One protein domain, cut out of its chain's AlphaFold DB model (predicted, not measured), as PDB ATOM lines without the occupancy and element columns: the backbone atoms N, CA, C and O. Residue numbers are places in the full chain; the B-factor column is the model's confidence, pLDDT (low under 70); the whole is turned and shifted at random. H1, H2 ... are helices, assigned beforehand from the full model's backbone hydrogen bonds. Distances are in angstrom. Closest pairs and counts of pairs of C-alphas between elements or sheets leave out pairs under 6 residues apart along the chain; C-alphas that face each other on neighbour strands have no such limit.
ATOM      1  N   SER A   2     163.535 212.196 112.693       62.59
ATOM      2  CA  SER A   2     162.738 213.103 113.564       62.59
ATOM      3  C   SER A   2     161.280 212.662 113.809       62.59
ATOM      4  O   SER A   2     160.745 212.861 114.900       62.59
ATOM      5  N   ARG A   3     160.630 212.025 112.821       63.88
ATOM      6  CA  ARG A   3     159.223 211.583 112.921       63.88
ATOM      7  C   ARG A   3     159.019 210.456 113.939       63.88
ATOM      8  O   ARG A   3     158.028 210.479 114.666       63.88
ATOM      9  N   GLU A   4     159.957 209.515 114.033       67.44
ATOM     10  CA  GLU A   4     159.908 208.419 115.011       67.44
ATOM     11  C   GLU A   4     160.144 208.920 116.437       67.44
ATOM     12  O   GLU A   4     159.313 208.651 117.301       67.44
ATOM     13  N   ARG A   5     161.163 209.762 116.679       63.19
ATOM     14  CA  ARG A   5     161.366 210.408 117.996       63.19
ATOM     15  C   ARG A   5     160.130 211.174 118.470       63.19
ATOM     16  O   ARG A   5     159.738 211.032 119.627       63.19
ATOM     17  N   ASN A   6     159.478 211.936 117.588       73.31
ATOM     18  CA  ASN A   6     158.272 212.692 117.944       73.31
ATOM     19  C   ASN A   6     157.063 211.794 118.250       73.31
ATOM     20  O   ASN A   6     156.294 212.100 119.166       73.31
ATOM     21  N   LYS A   7     156.894 210.674 117.531       73.50
ATOM     22  CA  LYS A   7     155.859 209.674 117.849       73.50
ATOM     23  C   LYS A   7     156.124 209.018 119.207       73.50
ATOM     24  O   LYS A   7     155.207 208.945 120.029       73.50
ATOM     25  N   THR A   8     157.367 208.626 119.484       73.38
ATOM     26  CA  THR A   8     157.759 208.006 120.760       73.38
ATOM     27  C   THR A   8     157.595 208.972 121.935       73.38
ATOM     28  O   THR A   8     157.036 208.602 122.966       73.38
ATOM     29  N   HIS A   9     157.968 210.244 121.767       75.62
ATOM     30  CA  HIS A   9     157.795 211.269 122.799       75.62
ATOM     31  C   HIS A   9     156.312 211.540 123.114       75.62
ATOM     32  O   HIS A   9     155.928 211.618 124.284       75.62
ATOM     33  N   LYS A  10     155.445 211.623 122.091       77.31
ATOM     34  CA  LYS A  10     153.988 211.760 122.290       77.31
ATOM     35  C   LYS A  10     153.385 210.539 122.997       77.31
ATOM     36  O   LYS A  10     152.548 210.718 123.880       77.31
ATOM     37  N   LYS A  11     153.824 209.320 122.657       78.31
ATOM     38  CA  LYS A  11     153.369 208.076 123.308       78.31
ATOM     39  C   LYS A  11     153.781 208.029 124.784       78.31
ATOM     40  O   LYS A  11     152.938 207.769 125.639       78.31
ATOM     41  N   ASN A  12     155.030 208.378 125.093       79.12
ATOM     42  CA  ASN A  12     155.525 208.433 126.472       79.12
ATOM     43  C   ASN A  12     154.823 209.512 127.304       79.12
ATOM     44  O   ASN A  12     154.533 209.285 128.474       79.12
ATOM     45  N   LYS A  13     154.501 210.669 126.708       80.06
ATOM     46  CA  LYS A  13     153.746 211.721 127.399       80.06
ATOM     47  C   LYS A  13     152.334 211.259 127.770       80.06
ATOM     48  O   LYS A  13     151.941 211.415 128.919       80.06
ATOM     49  N   ARG A  14     151.618 210.625 126.833       78.88
ATOM     50  CA  ARG A  14     150.288 210.046 127.098       78.88
ATOM     51  C   ARG A  14     150.336 208.971 128.181       78.88
ATOM     52  O   ARG A  14     149.475 208.953 129.049       78.88
ATOM     53  N   LYS A  15     151.361 208.112 128.158       79.31
ATOM     54  CA  LYS A  15     151.546 207.073 129.178       79.31
ATOM     55  C   LYS A  15     151.737 207.678 130.574       79.31
ATOM     56  O   LYS A  15     151.032 207.290 131.492       79.31
ATOM     57  N   LYS A  16     152.597 208.696 130.704       78.25
ATOM     58  CA  LYS A  16     152.812 209.420 131.970       78.25
ATOM     59  C   LYS A  16     151.561 210.144 132.468       78.25
ATOM     60  O   LYS A  16     151.340 210.227 133.670       78.25
ATOM     61  N   GLU A  17     150.755 210.700 131.564       80.44
ATOM     62  CA  GLU A  17     149.477 211.317 131.935       80.44
ATOM     63  C   GLU A  17     148.494 210.265 132.457       80.44
ATOM     64  O   GLU A  17     147.885 210.483 133.499       80.44
ATOM     65  N   PHE A  18     148.392 209.108 131.801       80.31
ATOM     66  CA  PHE A  18     147.539 208.007 132.253       80.31
ATOM     67  C   PHE A  18     147.983 207.426 133.607       80.31
ATOM     68  O   PHE A  18     147.164 207.272 134.508       80.31
ATOM     69  N   GLU A  19     149.285 207.179 133.788       79.12
ATOM     70  CA  GLU A  19     149.867 206.757 135.073       79.12
ATOM     71  C   GLU A  19     149.543 207.763 136.187       79.12
ATOM     72  O   GLU A  19     149.168 207.390 137.297       79.12
ATOM     73  N   PHE A  20     149.601 209.057 135.873       80.25
ATOM     74  CA  PHE A  20     149.258 210.101 136.824       80.25
ATOM     75  C   PHE A  20     147.768 210.101 137.201       80.25
ATOM     76  O   PHE A  20     147.446 210.242 138.379       80.25
ATOM     77  N   TRP A  21     146.860 209.894 136.242       81.50
ATOM     78  CA  TRP A  21     145.430 209.728 136.528       81.50
ATOM     79  C   TRP A  21     145.155 208.515 137.424       81.50
ATOM     80  O   TRP A  21     144.395 208.634 138.385       81.50
ATOM     81  N   ASN A  22     145.828 207.391 137.175       79.44
ATOM     82  CA  ASN A  22     145.718 206.204 138.025       79.44
ATOM     83  C   ASN A  22     146.236 206.468 139.442       79.44
ATOM     84  O   ASN A  22     145.583 206.081 140.405       79.44
ATOM     85  N   CYS A  23     147.352 207.187 139.588       81.56
ATOM     86  CA  CYS A  23     147.868 207.593 140.897       81.56
ATOM     87  C   CYS A  23     146.845 208.441 141.674       81.56
ATOM     88  O   CYS A  23     146.616 208.204 142.861       81.56
ATOM     89  N   LYS A  24     146.174 209.393 141.007       83.56
ATOM     90  CA  LYS A  24     145.106 210.186 141.638       83.56
ATOM     91  C   LYS A  24     143.954 209.303 142.111       83.56
ATOM     92  O   LYS A  24     143.511 209.449 143.246       83.56
ATOM     93  N   ALA A  25     143.484 208.400 141.253       82.06
ATOM     94  CA  ALA A  25     142.392 207.493 141.580       82.06
ATOM     95  C   ALA A  25     142.761 206.559 142.744       82.06
ATOM     96  O   ALA A  25     141.975 206.416 143.675       82.06
ATOM     97  N   ALA A  26     143.975 206.002 142.743       81.56
ATOM     98  CA  ALA A  26     144.481 205.154 143.820       81.56
ATOM     99  C   ALA A  26     144.596 205.914 145.151       81.56
ATOM    100  O   ALA A  26     144.260 205.377 146.202       81.56
ATOM    101  N   PHE A  27     145.024 207.180 145.122       81.38
ATOM    102  CA  PHE A  27     145.081 208.013 146.323       81.38
ATOM    103  C   PHE A  27     143.693 208.280 146.917       81.38
ATOM    104  O   PHE A  27     143.507 208.131 148.123       81.38
ATOM    105  N   ILE A  28     142.718 208.647 146.076       84.69
ATOM    106  CA  ILE A  28     141.332 208.863 146.518       84.69
ATOM    107  C   ILE A  28     140.749 207.555 147.049       84.69
ATOM    108  O   ILE A  28     140.206 207.550 148.145       84.69
ATOM    109  N   GLY A  29     140.926 206.451 146.316       83.00
ATOM    110  CA  GLY A  29     140.476 205.123 146.733       83.00
ATOM    111  C   GLY A  29     141.055 204.716 148.086       83.00
ATOM    112  O   GLY A  29     140.330 204.195 148.925       83.00
ATOM    113  N   GLY A  30     142.325 205.042 148.339       81.44
ATOM    114  CA  GLY A  30     142.933 204.890 149.655       81.44
ATOM    115  C   GLY A  30     142.227 205.721 150.733       81.44
ATOM    116  O   GLY A  30     141.810 205.183 151.751       81.44
ATOM    117  N   ILE A  31     142.035 207.025 150.531       81.69
ATOM    118  CA  ILE A  31     141.345 207.860 151.535       81.69
ATOM    119  C   ILE A  31     139.927 207.345 151.812       81.69
ATOM    120  O   ILE A  31     139.544 207.211 152.972       81.69
ATOM    121  N   THR A  32     139.173 207.009 150.764       84.81
ATOM    122  CA  THR A  32     137.828 206.439 150.889       84.81
ATOM    123  C   THR A  32     137.844 205.133 151.680       84.81
ATOM    124  O   THR A  32     136.979 204.919 152.522       84.81
ATOM    125  N   ALA A  33     138.846 204.281 151.464       82.25
ATOM    126  CA  ALA A  33     139.014 203.062 152.241       82.25
ATOM    127  C   ALA A  33     139.252 203.332 153.732       82.25
ATOM    128  O   ALA A  33     138.643 202.671 154.566       82.25
ATOM    129  N   ILE A  34     140.095 204.312 154.077       83.19
ATOM    130  CA  ILE A  34     140.322 204.702 155.480       83.19
ATOM    131  C   ILE A  34     139.002 205.134 156.129       83.19
ATOM    132  O   ILE A  34     138.715 204.719 157.249       83.19
ATOM    133  N   MET A  35     138.202 205.942 155.426       84.88
ATOM    134  CA  MET A  35     136.889 206.383 155.912       84.88
ATOM    135  C   MET A  35     135.943 205.199 156.145       84.88
ATOM    136  O   MET A  35     135.381 205.084 157.234       84.88
ATOM    137  N   GLY A  36     135.873 204.271 155.186       84.44
ATOM    138  CA  GLY A  36     135.062 203.059 155.304       84.44
ATOM    139  C   GLY A  36     135.463 202.192 156.499       84.44
ATOM    140  O   GLY A  36     134.604 201.812 157.288       84.44
ATOM    141  N   CYS A  37     136.764 201.953 156.701       83.31
ATOM    142  CA  CYS A  37     137.271 201.201 157.854       83.31
ATOM    143  C   CYS A  37     136.879 201.844 159.193       83.31
ATOM    144  O   CYS A  37     136.493 201.148 160.130       83.31
ATOM    145  N   ILE A  38     136.965 203.176 159.297       83.56
ATOM    146  CA  ILE A  38     136.558 203.899 160.512       83.56
ATOM    147  C   ILE A  38     135.062 203.702 160.757       83.56
ATOM    148  O   ILE A  38     134.662 203.390 161.879       83.56
ATOM    149  N   ASN A  39     134.243 203.840 159.717       84.69
ATOM    150  CA  ASN A  39     132.802 203.663 159.841       84.69
ATOM    151  C   ASN A  39     132.411 202.228 160.194       84.69
ATOM    152  O   ASN A  39     131.497 202.042 160.997       84.69
ATOM    153  N   GLU A  40     133.126 201.223 159.689       80.38
ATOM    154  CA  GLU A  40     132.952 199.832 160.116       80.38
ATOM    155  C   GLU A  40     133.236 199.667 161.614       80.38
ATOM    156  O   GLU A  40     132.380 199.155 162.335       80.38
ATOM    157  N   ILE A  41     134.369 200.170 162.116       82.38
ATOM    158  CA  ILE A  41     134.705 200.084 163.548       82.38
ATOM    159  C   ILE A  41     133.638 200.784 164.406       82.38
ATOM    160  O   ILE A  41     133.177 200.223 165.400       82.38
ATOM    161  N   VAL A  42     133.201 201.985 164.014       82.75
ATOM    162  CA  VAL A  42     132.168 202.739 164.750       82.75
ATOM    163  C   VAL A  42     130.820 202.013 164.722       82.75
ATOM    164  O   VAL A  42     130.099 202.030 165.726       82.75
ATOM    165  N   SER A  43     130.491 201.339 163.616       80.94
ATOM    166  CA  SER A  43     129.242 200.583 163.475       80.94
ATOM    167  C   SER A  43     129.154 199.378 164.417       80.94
ATOM    168  O   SER A  43     128.055 198.975 164.798       80.94
ATOM    169  N   ILE A  44     130.301 198.838 164.848       79.31
ATOM    170  CA  ILE A  44     130.360 197.759 165.844       79.31
ATOM    171  C   ILE A  44     129.948 198.279 167.227       79.31
ATOM    172  O   ILE A  44     129.250 197.578 167.962       79.31
ATOM    173  N   CYS A  45     130.342 199.512 167.563       75.50
ATOM    174  CA  CYS A  45     130.042 200.144 168.849       75.50
ATOM    175  C   CYS A  45     128.617 200.701 168.916       75.50
ATOM    176  O   CYS A  45     127.974 200.648 169.962       75.50
ATOM    177  N   THR A  46     128.132 201.293 167.822       77.12
ATOM    178  CA  THR A  46     126.869 202.046 167.807       77.12
ATOM    179  C   THR A  46     126.156 201.924 166.469       77.12
ATOM    180  O   THR A  46     126.785 201.905 165.415       77.12
ATOM    181  N   LYS A  47     124.817 201.913 166.491       76.88
ATOM    182  CA  LYS A  47     124.028 202.014 165.258       76.88
ATOM    183  C   LYS A  47     124.174 203.420 164.683       76.88
ATOM    184  O   LYS A  47     123.708 204.391 165.274       76.88
ATOM    185  N   ILE A  48     124.809 203.513 163.520       76.19
ATOM    186  CA  ILE A  48     125.024 204.779 162.823       76.19
ATOM    187  C   ILE A  48     123.733 205.166 162.076       76.19
ATOM    188  O   ILE A  48     123.212 204.361 161.300       76.19
ATOM    189  N   PRO A  49     123.187 206.380 162.275       84.69
ATOM    190  CA  PRO A  49     122.023 206.848 161.532       84.69
ATOM    191  C   PRO A  49     122.335 207.020 160.041       84.69
ATOM    192  O   PRO A  49     123.422 207.455 159.658       84.69
ATOM    193  N   ILE A  50     121.332 206.782 159.189       83.50
ATOM    194  CA  ILE A  50     121.488 206.799 157.723       83.50
ATOM    195  C   ILE A  50     122.012 208.129 157.158       83.50
ATOM    196  O   ILE A  50     122.688 208.161 156.134       83.50
ATOM    197  N   VAL A  51     121.753 209.232 157.867       83.75
ATOM    198  CA  VAL A  51     122.229 210.576 157.516       83.75
ATOM    199  C   VAL A  51     123.759 210.654 157.516       83.75
ATOM    200  O   VAL A  51     124.328 211.334 156.667       83.75
ATOM    201  N   ILE A  52     124.441 209.933 158.413       83.50
ATOM    202  CA  ILE A  52     125.910 209.921 158.465       83.50
ATOM    203  C   ILE A  52     126.487 209.191 157.247       83.50
ATOM    204  O   ILE A  52     127.423 209.705 156.637       83.50
ATOM    205  N   TYR A  53     125.881 208.080 156.817       83.50
ATOM    206  CA  TYR A  53     126.284 207.397 155.579       83.50
ATOM    207  C   TYR A  53     126.091 208.286 154.342       83.50
ATOM    208  O   TYR A  53     126.959 208.343 153.474       83.50
ATOM    209  N   LEU A  54     124.990 209.044 154.271       87.06
ATOM    210  CA  LEU A  54     124.774 210.009 153.184       87.06
ATOM    211  C   LEU A  54     125.831 211.124 153.186       87.06
ATOM    212  O   LEU A  54     126.343 211.483 152.124       87.06
ATOM    213  N   MET A  55     126.189 211.652 154.361       86.62
ATOM    214  CA  MET A  55     127.262 212.645 154.480       86.62
ATOM    215  C   MET A  55     128.622 212.081 154.051       86.62
ATOM    216  O   MET A  55     129.369 212.765 153.350       86.62
ATOM    217  N   GLU A  56     128.929 210.831 154.406       83.75
ATOM    218  CA  GLU A  56     130.149 210.153 153.968       83.75
ATOM    219  C   GLU A  56     130.203 210.045 152.439       83.75
ATOM    220  O   GLU A  56     131.174 210.493 151.825       83.75
ATOM    221  N   VAL A  57     129.136 209.551 151.802       88.31
ATOM    222  CA  VAL A  57     129.060 209.444 150.335       88.31
ATOM    223  C   VAL A  57     129.279 210.806 149.672       88.31
ATOM    224  O   VAL A  57     130.076 210.921 148.736       88.31
ATOM    225  N   MET A  58     128.642 211.862 150.184       91.50
ATOM    226  CA  MET A  58     128.826 213.220 149.661       91.50
ATOM    227  C   MET A  58     130.265 213.720 149.826       91.50
ATOM    228  O   MET A  58     130.813 214.335 148.906       91.50
ATOM    229  N   SER A  59     130.912 213.423 150.954       87.75
ATOM    230  CA  SER A  59     132.313 213.791 151.187       87.75
ATOM    231  C   SER A  59     133.273 213.074 150.226       87.75
ATOM    232  O   SER A  59     134.183 213.701 149.678       87.75
ATOM    233  N   VAL A  60     133.020 211.797 149.923       89.00
ATOM    234  CA  VAL A  60     133.802 211.012 148.957       89.00
ATOM    235  C   VAL A  60     133.617 211.548 147.539       89.00
ATOM    236  O   VAL A  60     134.600 211.712 146.814       89.00
ATOM    237  N   LEU A  61     132.386 211.890 147.144       89.06
ATOM    238  CA  LEU A  61     132.110 212.520 145.848       89.06
ATOM    239  C   LEU A  61     132.826 213.870 145.711       89.06
ATOM    240  O   LEU A  61     133.394 214.172 144.657       89.06
ATOM    241  N   MET A  62     132.862 214.659 146.787       88.88
ATOM    242  CA  MET A  62     133.592 215.925 146.818       88.88
ATOM    243  C   MET A  62     135.103 215.704 146.660       88.88
ATOM    244  O   MET A  62     135.735 216.382 145.847       88.88
ATOM    245  N   LEU A  63     135.686 214.723 147.358       86.00
ATOM    246  CA  LEU A  63     137.095 214.339 147.187       86.00
ATOM    247  C   LEU A  63     137.395 213.896 145.751       86.00
ATOM    248  O   LEU A  63     138.398 214.325 145.172       86.00
ATOM    249  N   PHE A  64     136.500 213.107 145.153       86.69
ATOM    250  CA  PHE A  64     136.576 212.702 143.752       86.69
ATOM    251  C   PHE A  64     136.633 213.913 142.818       86.69
ATOM    252  O   PHE A  64     137.548 214.022 141.995       86.69
ATOM    253  N   TYR A  65     135.710 214.860 142.985       86.06
ATOM    254  CA  TYR A  65     135.678 216.090 142.197       86.06
ATOM    255  C   TYR A  65     136.958 216.920 142.367       86.06
ATOM    256  O   TYR A  65     137.545 217.368 141.381       86.06
ATOM    257  N   TYR A  66     137.450 217.092 143.596       82.88
ATOM    258  CA  TYR A  66     138.658 217.881 143.842       82.88
ATOM    259  C   TYR A  66     139.914 217.243 143.253       82.88
ATOM    260  O   TYR A  66     140.734 217.944 142.655       82.88
ATOM    261  N   ALA A  67     140.085 215.933 143.410       81.44
ATOM    262  CA  ALA A  67     141.307 215.257 143.000       81.44
ATOM    263  C   ALA A  67     141.323 214.894 141.508       81.44
ATOM    264  O   ALA A  67     142.356 215.089 140.859       81.44
ATOM    265  N   LEU A  68     140.202 214.442 140.937       81.69
ATOM    266  CA  LEU A  68     140.102 214.126 139.505       81.69
ATOM    267  C   LEU A  68     139.699 215.340 138.661       81.69
ATOM    268  O   LEU A  68     140.282 215.563 137.603       81.69
ATOM    269  N   GLY A  69     138.750 216.149 139.129       79.44
ATOM    270  CA  GLY A  69     138.210 217.286 138.376       79.44
ATOM    271  C   GLY A  69     139.094 218.535 138.382       79.44
ATOM    272  O   GLY A  69     138.991 219.359 137.473       79.44
ATOM    273  N   THR A  70     140.000 218.690 139.357       81.50
ATOM    274  CA  THR A  70     140.865 219.879 139.453       81.50
ATOM    275  C   THR A  70     142.357 219.556 139.370       81.50
ATOM    276  O   THR A  70     142.807 218.443 139.643       81.50
ATOM    277  N   LYS A  71     143.156 220.573 139.015       78.56
ATOM    278  CA  LYS A  71     144.630 220.498 138.984       78.56
ATOM    279  C   LYS A  71     145.292 220.881 140.313       78.56
ATOM    280  O   LYS A  71     146.517 220.871 140.414       78.56
ATOM    281  N   LYS A  72     144.509 221.258 141.335       75.12
ATOM    282  CA  LYS A  72     145.043 221.806 142.597       75.12
ATOM    283  C   LYS A  72     145.887 220.784 143.359       75.12
ATOM    284  O   LYS A  72     146.911 221.140 143.934       75.12
ATOM    285  N   LEU A  73     145.494 219.512 143.310       73.56
ATOM    286  CA  LEU A  73     146.194 218.426 143.996       73.56
ATOM    287  C   LEU A  73     147.351 217.835 143.174       73.56
ATOM    288  O   LEU A  73     148.116 217.017 143.685       73.56
ATOM    289  N   ASP A  74     147.561 218.288 141.933       77.50
ATOM    290  CA  ASP A  74     148.513 217.650 141.023       77.50
ATOM    291  C   ASP A  74     149.956 217.716 141.512       77.50
ATOM    292  O   ASP A  74     150.727 216.773 141.336       77.50
ATOM    293  N   LYS A  75     150.324 218.826 142.155       73.88
ATOM    294  CA  LYS A  75     151.676 219.031 142.682       73.88
ATOM    295  C   LYS A  75     152.007 218.042 143.804       73.88
ATOM    296  O   LYS A  75     153.158 217.631 143.938       73.88
ATOM    297  N   VAL A  76     151.007 217.661 144.596       71.00
ATOM    298  CA  VAL A  76     151.159 216.708 145.702       71.00
ATOM    299  C   VAL A  76     151.135 215.275 145.166       71.00
ATOM    300  O   VAL A  76     152.015 214.485 145.505       71.00
ATOM    301  N   LEU A  77     150.197 214.976 144.260       71.94
ATOM    302  CA  LEU A  77     149.936 213.634 143.723       71.94
ATOM    303  C   LEU A  77     150.993 213.140 142.718       71.94
ATOM    304  O   LEU A  77     151.128 211.940 142.510       71.94
ATOM    305  N   ARG A  78     151.789 214.028 142.104       74.06
ATOM    306  CA  ARG A  78     152.867 213.630 141.167       74.06
ATOM    307  C   ARG A  78     154.072 212.960 141.830       74.06
ATOM    308  O   ARG A  78     154.982 212.514 141.132       74.06
ATOM    309  N   LYS A  79     154.135 212.913 143.159       75.19
ATOM    310  CA  LYS A  79     155.230 212.245 143.866       75.19
ATOM    311  C   LYS A  79     155.044 210.726 143.754       75.19
ATOM    312  O   LYS A  79     154.045 210.216 144.243       75.19
ATOM    313  N   LYS A  80     156.042 209.994 143.231       69.00
ATOM    314  CA  LYS A  80     156.053 208.507 143.149       69.00
ATOM    315  C   LYS A  80     155.658 207.799 144.461       69.00
ATOM    316  O   LYS A  80     155.126 206.699 144.448       69.00
ATOM    317  N   ARG A  81     155.921 208.432 145.609       72.38
ATOM    318  CA  ARG A  81     155.562 207.937 146.950       72.38
ATOM    319  C   ARG A  81     154.051 207.792 147.148       72.38
ATOM    320  O   ARG A  81     153.596 206.835 147.758       72.38
ATOM    321  N   VAL A  82     153.284 208.726 146.590       75.62
ATOM    322  CA  VAL A  82     151.824 208.763 146.711       75.62
ATOM    323  C   VAL A  82     151.173 207.635 145.909       75.62
ATOM    324  O   VAL A  82     150.175 207.074 146.343       75.62
ATOM    325  N   GLU A  83     151.782 207.243 144.790       76.50
ATOM    326  CA  GLU A  83     151.309 206.133 143.956       76.50
ATOM    327  C   GLU A  83     151.421 204.784 144.681       76.50
ATOM    328  O   GLU A  83     150.461 204.012 144.720       76.50
ATOM    329  N   LYS A  84     152.577 204.521 145.309       78.81
ATOM    330  CA  LYS A  84     152.796 203.308 146.114       78.81
ATOM    331  C   LYS A  84     151.882 203.270 147.336       78.81
ATOM    332  O   LYS A  84     151.309 202.226 147.622       78.81
ATOM    333  N   PHE A  85     151.727 204.409 148.013       82.69
ATOM    334  CA  PHE A  85     150.789 204.566 149.121       82.69
ATOM    335  C   PHE A  85     149.357 204.225 148.706       82.69
ATOM    336  O   PHE A  85     148.750 203.348 149.311       82.69
ATOM    337  N   GLY A  86     148.844 204.868 147.651       79.06
ATOM    338  CA  GLY A  86     147.480 204.643 147.177       79.06
ATOM    339  C   GLY A  86     147.252 203.187 146.783       79.06
ATOM    340  O   GLY A  86     146.290 202.578 147.236       79.06
ATOM    341  N   SER A  87     148.187 202.602 146.027       82.19
ATOM    342  CA  SER A  87     148.099 201.207 145.572       82.19
ATOM    343  C   SER A  87     148.093 200.209 146.735       82.19
ATOM    344  O   SER A  87     147.257 199.306 146.776       82.19
ATOM    345  N   PHE A  88     148.994 200.386 147.709       86.69
ATOM    346  CA  PHE A  88     149.023 199.557 148.915       86.69
ATOM    347  C   PHE A  88     147.706 199.657 149.682       86.69
ATOM    348  O   PHE A  88     147.128 198.635 150.045       86.69
ATOM    349  N   LEU A  89     147.213 200.878 149.884       84.56
ATOM    350  CA  LEU A  89     146.029 201.113 150.697       84.56
ATOM    351  C   LEU A  89     144.762 200.578 150.028       84.56
ATOM    352  O   LEU A  89     143.918 200.012 150.714       84.56
ATOM    353  N   THR A  90     144.669 200.634 148.696       83.38
ATOM    354  CA  THR A  90     143.590 199.958 147.966       83.38
ATOM    355  C   THR A  90     143.612 198.442 148.164       83.38
ATOM    356  O   THR A  90     142.576 197.865 148.477       83.38
ATOM    357  N   VAL A  91     144.771 197.780 148.064       86.62
ATOM    358  CA  VAL A  91     144.851 196.323 148.287       86.62
ATOM    359  C   VAL A  91     144.529 195.980 149.741       86.62
ATOM    360  O   VAL A  91     143.707 195.103 149.998       86.62
ATOM    361  N   PHE A  92     145.129 196.708 150.684       88.50
ATOM    362  CA  PHE A  92     144.870 196.546 152.110       88.50
ATOM    363  C   PHE A  92     143.383 196.709 152.431       88.50
ATOM    364  O   PHE A  92     142.832 195.891 153.156       88.50
ATOM    365  N   SER A  93     142.713 197.701 151.841       85.69
ATOM    366  CA  SER A  93     141.289 197.951 152.077       85.69
ATOM    367  C   SER A  93     140.387 196.803 151.650       85.69
ATOM    368  O   SER A  93     139.444 196.482 152.359       85.69
ATOM    369  N   VAL A  94     140.700 196.137 150.534       86.12
ATOM    370  CA  VAL A  94     139.934 194.974 150.071       86.12
ATOM    371  C   VAL A  94     140.106 193.815 151.048       86.12
ATOM    372  O   VAL A  94     139.126 193.177 151.423       86.12
ATOM    373  N   VAL A  95     141.338 193.562 151.495       88.31
ATOM    374  CA  VAL A  95     141.624 192.514 152.486       88.31
ATOM    375  C   VAL A  95     140.938 192.826 153.815       88.31
ATOM    376  O   VAL A  95     140.291 191.951 154.389       88.31
ATOM    377  N   TYR A  96     141.037 194.074 154.277       89.12
ATOM    378  CA  TYR A  96     140.402 194.545 155.501       89.12
ATOM    379  C   TYR A  96     138.886 194.401 155.437       89.12
ATOM    380  O   TYR A  96     138.301 193.839 156.349       89.12
ATOM    381  N   PHE A  97     138.264 194.837 154.343       86.62
ATOM    382  CA  PHE A  97     136.824 194.738 154.136       86.62
ATOM    383  C   PHE A  97     136.338 193.284 154.156       86.62
ATOM    384  O   PHE A  97     135.340 192.961 154.796       86.62
ATOM    385  N   LEU A  98     137.056 192.372 153.490       88.19
ATOM    386  CA  LEU A  98     136.718 190.945 153.508       88.19
ATOM    387  C   LEU A  98     136.831 190.354 154.919       88.19
ATOM    388  O   LEU A  98     135.947 189.608 155.343       88.19
ATOM    389  N   LEU A  99     137.887 190.715 155.653       88.12
ATOM    390  CA  LEU A  99     138.085 190.297 157.038       88.12
ATOM    391  C   LEU A  99     137.001 190.877 157.961       88.12
ATOM    392  O   LEU A  99     136.411 190.140 158.747       88.12
ATOM    393  N   GLY A 100     136.710 192.172 157.833       85.38
ATOM    394  CA  GLY A 100     135.665 192.887 158.560       85.38
ATOM    395  C   GLY A 100     134.311 192.238 158.351       85.38
ATOM    396  O   GLY A 100     133.660 191.857 159.318       85.38
ATOM    397  N   ARG A 101     133.933 191.984 157.097       85.50
ATOM    398  CA  ARG A 101     132.684 191.293 156.774       85.50
ATOM    399  C   ARG A 101     132.613 189.902 157.400       85.50
ATOM    400  O   ARG A 101     131.572 189.548 157.944       85.50
ATOM    401  N   MET A 102     133.693 189.120 157.333       86.62
ATOM    402  CA  MET A 102     133.740 187.780 157.928       86.62
ATOM    403  C   MET A 102     133.553 187.832 159.451       86.62
ATOM    404  O   MET A 102     132.714 187.113 159.990       86.62
ATOM    405  N   LEU A 103     134.300 188.702 160.134       85.81
ATOM    406  CA  LEU A 103     134.271 188.814 161.591       85.81
ATOM    407  C   LEU A 103     132.965 189.433 162.099       85.81
ATOM    408  O   LEU A 103     132.365 188.898 163.025       85.81
ATOM    409  N   ILE A 104     132.473 190.504 161.475       84.62
ATOM    410  CA  ILE A 104     131.215 191.156 161.868       84.62
ATOM    411  C   ILE A 104     130.033 190.195 161.695       84.62
ATOM    412  O   ILE A 104     129.206 190.096 162.598       84.62
ATOM    413  N   SER A 105     129.992 189.425 160.600       83.12
ATOM    414  CA  SER A 105     128.929 188.429 160.380       83.12
ATOM    415  C   SER A 105     128.931 187.328 161.448       83.12
ATOM    416  O   SER A 105     127.878 186.792 161.776       83.12
ATOM    417  N   SER A 106     130.094 186.990 162.021       80.75
ATOM    418  CA  SER A 106     130.169 185.987 163.096       80.75
ATOM    419  C   SER A 106     129.597 186.466 164.435       80.75
ATOM    420  O   SER A 106     129.198 185.636 165.244       80.75
ATOM    421  N   VAL A 107     129.494 187.784 164.650       82.38
ATOM    422  CA  VAL A 107     129.046 188.392 165.919       82.38
ATOM    423  C   VAL A 107     127.769 189.225 165.767       82.38
ATOM    424  O   VAL A 107     127.442 190.037 166.633       82.38
ATOM    425  N   GLU A 108     127.028 189.042 164.671       72.81
ATOM    426  CA  GLU A 108     125.867 189.871 164.315       72.81
ATOM    427  C   GLU A 108     124.738 189.798 165.362       72.81
ATOM    428  O   GLU A 108     124.086 190.804 165.643       72.81
ATOM    429  N   ASN A 109     124.577 188.639 166.014       74.00
ATOM    430  CA  ASN A 109     123.565 188.399 167.052       74.00
ATOM    431  C   ASN A 109     124.047 188.695 168.483       74.00
ATOM    432  O   ASN A 109     123.281 188.529 169.429       74.00
ATOM    433  N   VAL A 110     125.306 189.102 168.659       76.31
ATOM    434  CA  VAL A 110     125.879 189.386 169.979       76.31
ATOM    435  C   VAL A 110     125.681 190.869 170.296       76.31
ATOM    436  O   VAL A 110     126.028 191.758 169.504       76.31
ATOM    437  N   GLU A 111     125.105 191.165 171.459       71.19
ATOM    438  CA  GLU A 111     125.004 192.539 171.946       71.19
ATOM    439  C   GLU A 111     126.380 193.052 172.377       71.19
ATOM    440  O   GLU A 111     127.225 192.307 172.875       71.19
ATOM    441  N   PHE A 112     126.643 194.335 172.129       70.69
ATOM    442  CA  PHE A 112     127.909 194.929 172.539       70.69
ATOM    443  C   PHE A 112     127.852 195.253 174.033       70.69
ATOM    444  O   PHE A 112     127.097 196.123 174.458       70.69
ATOM    445  N   GLU A 113     128.697 194.587 174.809       71.31
ATOM    446  CA  GLU A 113     128.920 194.833 176.229       71.31
ATOM    447  C   GLU A 113     130.414 195.026 176.462       71.31
ATOM    448  O   GLU A 113     131.246 194.315 175.891       71.31
ATOM    449  N   TYR A 114     130.762 195.973 177.331       65.25
ATOM    450  CA  TYR A 114     132.148 196.259 177.681       65.25
ATOM    451  C   TYR A 114     132.679 195.208 178.669       65.25
ATOM    452  O   TYR A 114     132.811 195.454 179.867       65.25
ATOM    453  N   ASN A 115     132.934 194.005 178.162       74.62
ATOM    454  CA  ASN A 115     133.462 192.879 178.919       74.62
ATOM    455  C   ASN A 115     134.493 192.120 178.073       74.62
ATOM    456  O   ASN A 115     134.268 191.857 176.896       74.62
ATOM    457  N   TRP A 116     135.599 191.704 178.693       70.69
ATOM    458  CA  TRP A 116     136.687 190.952 178.056       70.69
ATOM    459  C   TRP A 116     136.276 189.573 177.526       70.69
ATOM    460  O   TRP A 116     137.044 188.938 176.810       70.69
ATOM    461  N   ILE A 117     135.081 189.099 177.870       78.81
ATOM    462  CA  ILE A 117     134.506 187.847 177.362       78.81
ATOM    463  C   ILE A 117     133.689 188.091 176.081       78.81
ATOM    464  O   ILE A 117     133.419 187.156 175.333       78.81
ATOM    465  N   ASN A 118     133.311 189.338 175.786       82.31
ATOM    466  CA  ASN A 118     132.431 189.639 174.667       82.31
ATOM    467  C   ASN A 118     133.157 189.496 173.318       82.31
ATOM    468  O   ASN A 118     134.103 190.227 173.012       82.31
ATOM    469  N   GLU A 119     132.661 188.590 172.477       81.81
ATOM    470  CA  GLU A 119     133.182 188.328 171.132       81.81
ATOM    471  C   GLU A 119     133.174 189.582 170.244       81.81
ATOM    472  O   GLU A 119     134.117 189.827 169.492       81.81
ATOM    473  N   LYS A 120     132.162 190.445 170.383       82.44
ATOM    474  CA  LYS A 120     132.046 191.696 169.625       82.44
ATOM    475  C   LYS A 120     133.108 192.722 170.025       82.44
ATOM    476  O   LYS A 120     133.607 193.459 169.173       82.44
ATOM    477  N   MET A 121     133.513 192.727 171.299       82.69
ATOM    478  CA  MET A 121     134.640 193.532 171.782       82.69
ATOM    479  C   MET A 121     135.967 193.017 171.207       82.69
ATOM    480  O   MET A 121     136.787 193.816 170.753       82.69
ATOM    481  N   TRP A 122     136.158 191.696 171.140       85.81
ATOM    482  CA  TRP A 122     137.336 191.098 170.501       85.81
ATOM    483  C   TRP A 122     137.418 191.411 169.008       85.81
ATOM    484  O   TRP A 122     138.482 191.812 168.533       85.81
ATOM    485  N   VAL A 123     136.306 191.308 168.277       86.62
ATOM    486  CA  VAL A 123     136.243 191.679 166.855       86.62
ATOM    487  C   VAL A 123     136.625 193.146 166.652       86.62
ATOM    488  O   VAL A 123     137.453 193.443 165.789       86.62
ATOM    489  N   MET A 124     136.109 194.058 167.483       86.88
ATOM    490  CA  MET A 124     136.486 195.476 167.450       86.88
ATOM    491  C   MET A 124     137.994 195.676 167.669       86.88
ATOM    492  O   MET A 124     138.626 196.435 166.930       86.88
ATOM    493  N   ILE A 125     138.586 194.998 168.659       87.94
ATOM    494  CA  ILE A 125     140.024 195.097 168.959       87.94
ATOM    495  C   ILE A 125     140.854 194.574 167.783       87.94
ATOM    496  O   ILE A 125     141.764 195.269 167.330       87.94
ATOM    497  N   ILE A 126     140.529 193.391 167.258       90.31
ATOM    498  CA  ILE A 126     141.244 192.778 166.129       90.31
ATOM    499  C   ILE A 126     141.194 193.705 164.913       90.31
ATOM    500  O   ILE A 126     142.236 194.036 164.344       90.31
ATOM    501  N   LEU A 127     140.002 194.185 164.549       90.38
ATOM    502  CA  LEU A 127     139.828 195.098 163.422       90.38
ATOM    503  C   LEU A 127     140.547 196.431 163.637       90.38
ATOM    504  O   LEU A 127     141.129 196.964 162.693       90.38
ATOM    505  N   SER A 128     140.592 196.947 164.865       89.62
ATOM    506  CA  SER A 128     141.339 198.169 165.186       89.62
ATOM    507  C   SER A 128     142.852 197.969 165.056       89.62
ATOM    508  O   SER A 128     143.538 198.802 164.464       89.62
ATOM    509  N   VAL A 129     143.392 196.848 165.546       92.06
ATOM    510  CA  VAL A 129     144.828 196.533 165.451       92.06
ATOM    511  C   VAL A 129     145.249 196.325 163.995       92.06
ATOM    512  O   VAL A 129     146.255 196.889 163.550       92.06
ATOM    513  N   VAL A 130     144.470 195.568 163.218       92.06
ATOM    514  CA  VAL A 130     144.738 195.368 161.785       92.06
ATOM    515  C   VAL A 130     144.674 196.704 161.040       92.06
ATOM    516  O   VAL A 130     145.546 196.998 160.224       92.06
ATOM    517  N   PHE A 131     143.705 197.561 161.362       89.88
ATOM    518  CA  PHE A 131     143.593 198.885 160.751       89.88
ATOM    519  C   PHE A 131     144.805 199.776 161.051       89.88
ATOM    520  O   PHE A 131     145.403 200.340 160.132       89.88
ATOM    521  N   ILE A 132     145.215 199.858 162.321       90.44
ATOM    522  CA  ILE A 132     146.376 200.652 162.748       90.44
ATOM    523  C   ILE A 132     147.651 200.151 162.065       90.44
ATOM    524  O   ILE A 132     148.423 200.956 161.543       90.44
ATOM    525  N   THR A 133     147.869 198.835 162.015       90.75
ATOM    526  CA  THR A 133     149.049 198.262 161.346       90.75
ATOM    527  C   THR A 133     149.051 198.553 159.843       90.75
ATOM    528  O   THR A 133     150.097 198.913 159.296       90.75
ATOM    529  N   GLY A 134     147.887 198.510 159.188       88.38
ATOM    530  CA  GLY A 134     147.721 198.937 157.797       88.38
ATOM    531  C   GLY A 134     148.063 200.410 157.572       88.38
ATOM    532  O   GLY A 134     148.833 200.732 156.663       88.38
ATOM    533  N   ILE A 135     147.567 201.309 158.427       87.62
ATOM    534  CA  ILE A 135     147.891 202.744 158.354       87.62
ATOM    535  C   ILE A 135     149.388 202.976 158.560       87.62
ATOM    536  O   ILE A 135     149.995 203.723 157.792       87.62
ATOM    537  N   ILE A 136     150.000 202.335 159.558       89.00
ATOM    538  CA  ILE A 136     151.441 202.452 159.813       89.00
ATOM    539  C   ILE A 136     152.230 201.992 158.582       89.00
ATOM    540  O   ILE A 136     153.134 202.704 158.142       89.00
ATOM    541  N   GLY A 137     151.859 200.857 157.979       86.62
ATOM    542  CA  GLY A 137     152.473 200.368 156.742       86.62
ATOM    543  C   GLY A 137     152.335 201.358 155.583       86.62
ATOM    544  O   GLY A 137     153.289 201.605 154.842       86.62
ATOM    545  N   ALA A 138     151.179 202.006 155.463       85.31
ATOM    546  CA  ALA A 138     150.953 203.007 154.434       85.31
ATOM    547  C   ALA A 138     151.760 204.299 154.670       85.31
ATOM    548  O   ALA A 138     152.398 204.814 153.748       85.31
ATOM    549  N   ILE A 139     151.796 204.809 155.905       84.69
ATOM    550  CA  ILE A 139     152.608 205.980 156.280       84.69
ATOM    551  C   ILE A 139     154.094 205.685 156.076       84.69
ATOM    552  O   ILE A 139     154.827 206.543 155.572       84.69
ATOM    553  N   TYR A 140     154.540 204.473 156.403       85.25
ATOM    554  CA  TYR A 140     155.892 204.020 156.107       85.25
ATOM    555  C   TYR A 140     156.182 204.102 154.603       85.25
ATOM    556  O   TYR A 140     157.183 204.689 154.214       85.25
ATOM    557  N   LEU A 141     155.282 203.646 153.728       80.69
ATOM    558  CA  LEU A 141     155.460 203.772 152.273       80.69
ATOM    559  C   LEU A 141     155.456 205.228 151.765       80.69
ATOM    560  O   LEU A 141     156.079 205.520 150.740       80.69
ATOM    561  N   LEU A 142     154.794 206.149 152.472       76.69
ATOM    562  CA  LEU A 142     154.860 207.589 152.183       76.69
ATOM    563  C   LEU A 142     156.182 208.230 152.619       76.69
ATOM    564  O   LEU A 142     156.645 209.171 151.966       76.69
ATOM    565  N   THR A 143     156.765 207.774 153.725       74.19
ATOM    566  CA  THR A 143     157.945 208.395 154.353       74.19
ATOM    567  C   THR A 143     159.253 207.733 153.953       74.19
ATOM    568  O   THR A 143     160.276 208.415 153.875       74.19
ATOM    569  N   TYR A 144     159.225 206.443 153.632       71.38
ATOM    570  CA  TYR A 144     160.393 205.691 153.218       71.38
ATOM    571  C   TYR A 144     160.884 206.217 151.870       71.38
ATOM    572  O   TYR A 144     160.296 205.991 150.808       71.38
TER     573      TYR A 144
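What this domain is: This is residues 2 to 144 of the 149 residues of an uncharacterized protein of Clostridium sp. CAG:127 (UniProt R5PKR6). One very long helix, H1, lies side by side with the helical hairpin of H4 and H5 as a three-helix bundle, and H2 folds back along H1. Residues 2 to 18 of H1 stick out as a bare arm. The printed part has 143 residues, of which 120 lie in five named helices, H1 to H5 in order along the chain, with no named strand; its class is all helix, and the whole is loose, with a radius of gyration of the C-alphas of 19.6 A and spans of 74 by 32 by 23 A.

How they stand to each other: H1, residues 2 to 45, is the hub. Its residues 21 to 35 alone touch H2, residues 50 to 69, in a hairpin at 16 degrees; the closest C-alphas, of Thr 32 and Val 60, are 6.4 A apart. H3, residues 74 to 77, touches H1, the closest C-alphas being Lys 24 and Leu 77, 6.3 A. H4, residues 80 to 106, touches residues 23 to 44 of H1 alone and runs the same way at a shallow tilt of 34 degrees, only just short of steep; the closest C-alphas are Phe 27 and Gly 86, 4.2 A. H5, residues 119 to 143, forms a hairpin with H4 at 7 degrees, closest at C-alphas Arg 81 and Leu 142, 5.3 A. Every O i to N i+4 pair is within hydrogen-bond range in H2, H4 and H5, and 39 of 40 in H1; H3 is too short for one.

Where its parts are: H1 begins at C-alpha 2 (162.738, 213.103, 113.564) and is 65.5 A long, H4 39.7 A. H5 ends at C-alpha 143 (157.945, 208.395, 154.353).

The domain as a whole: The printed part has no cut. The link from H4 to H5 is long. Residues 2 to 5, 80 and 114 have pLDDT under 70.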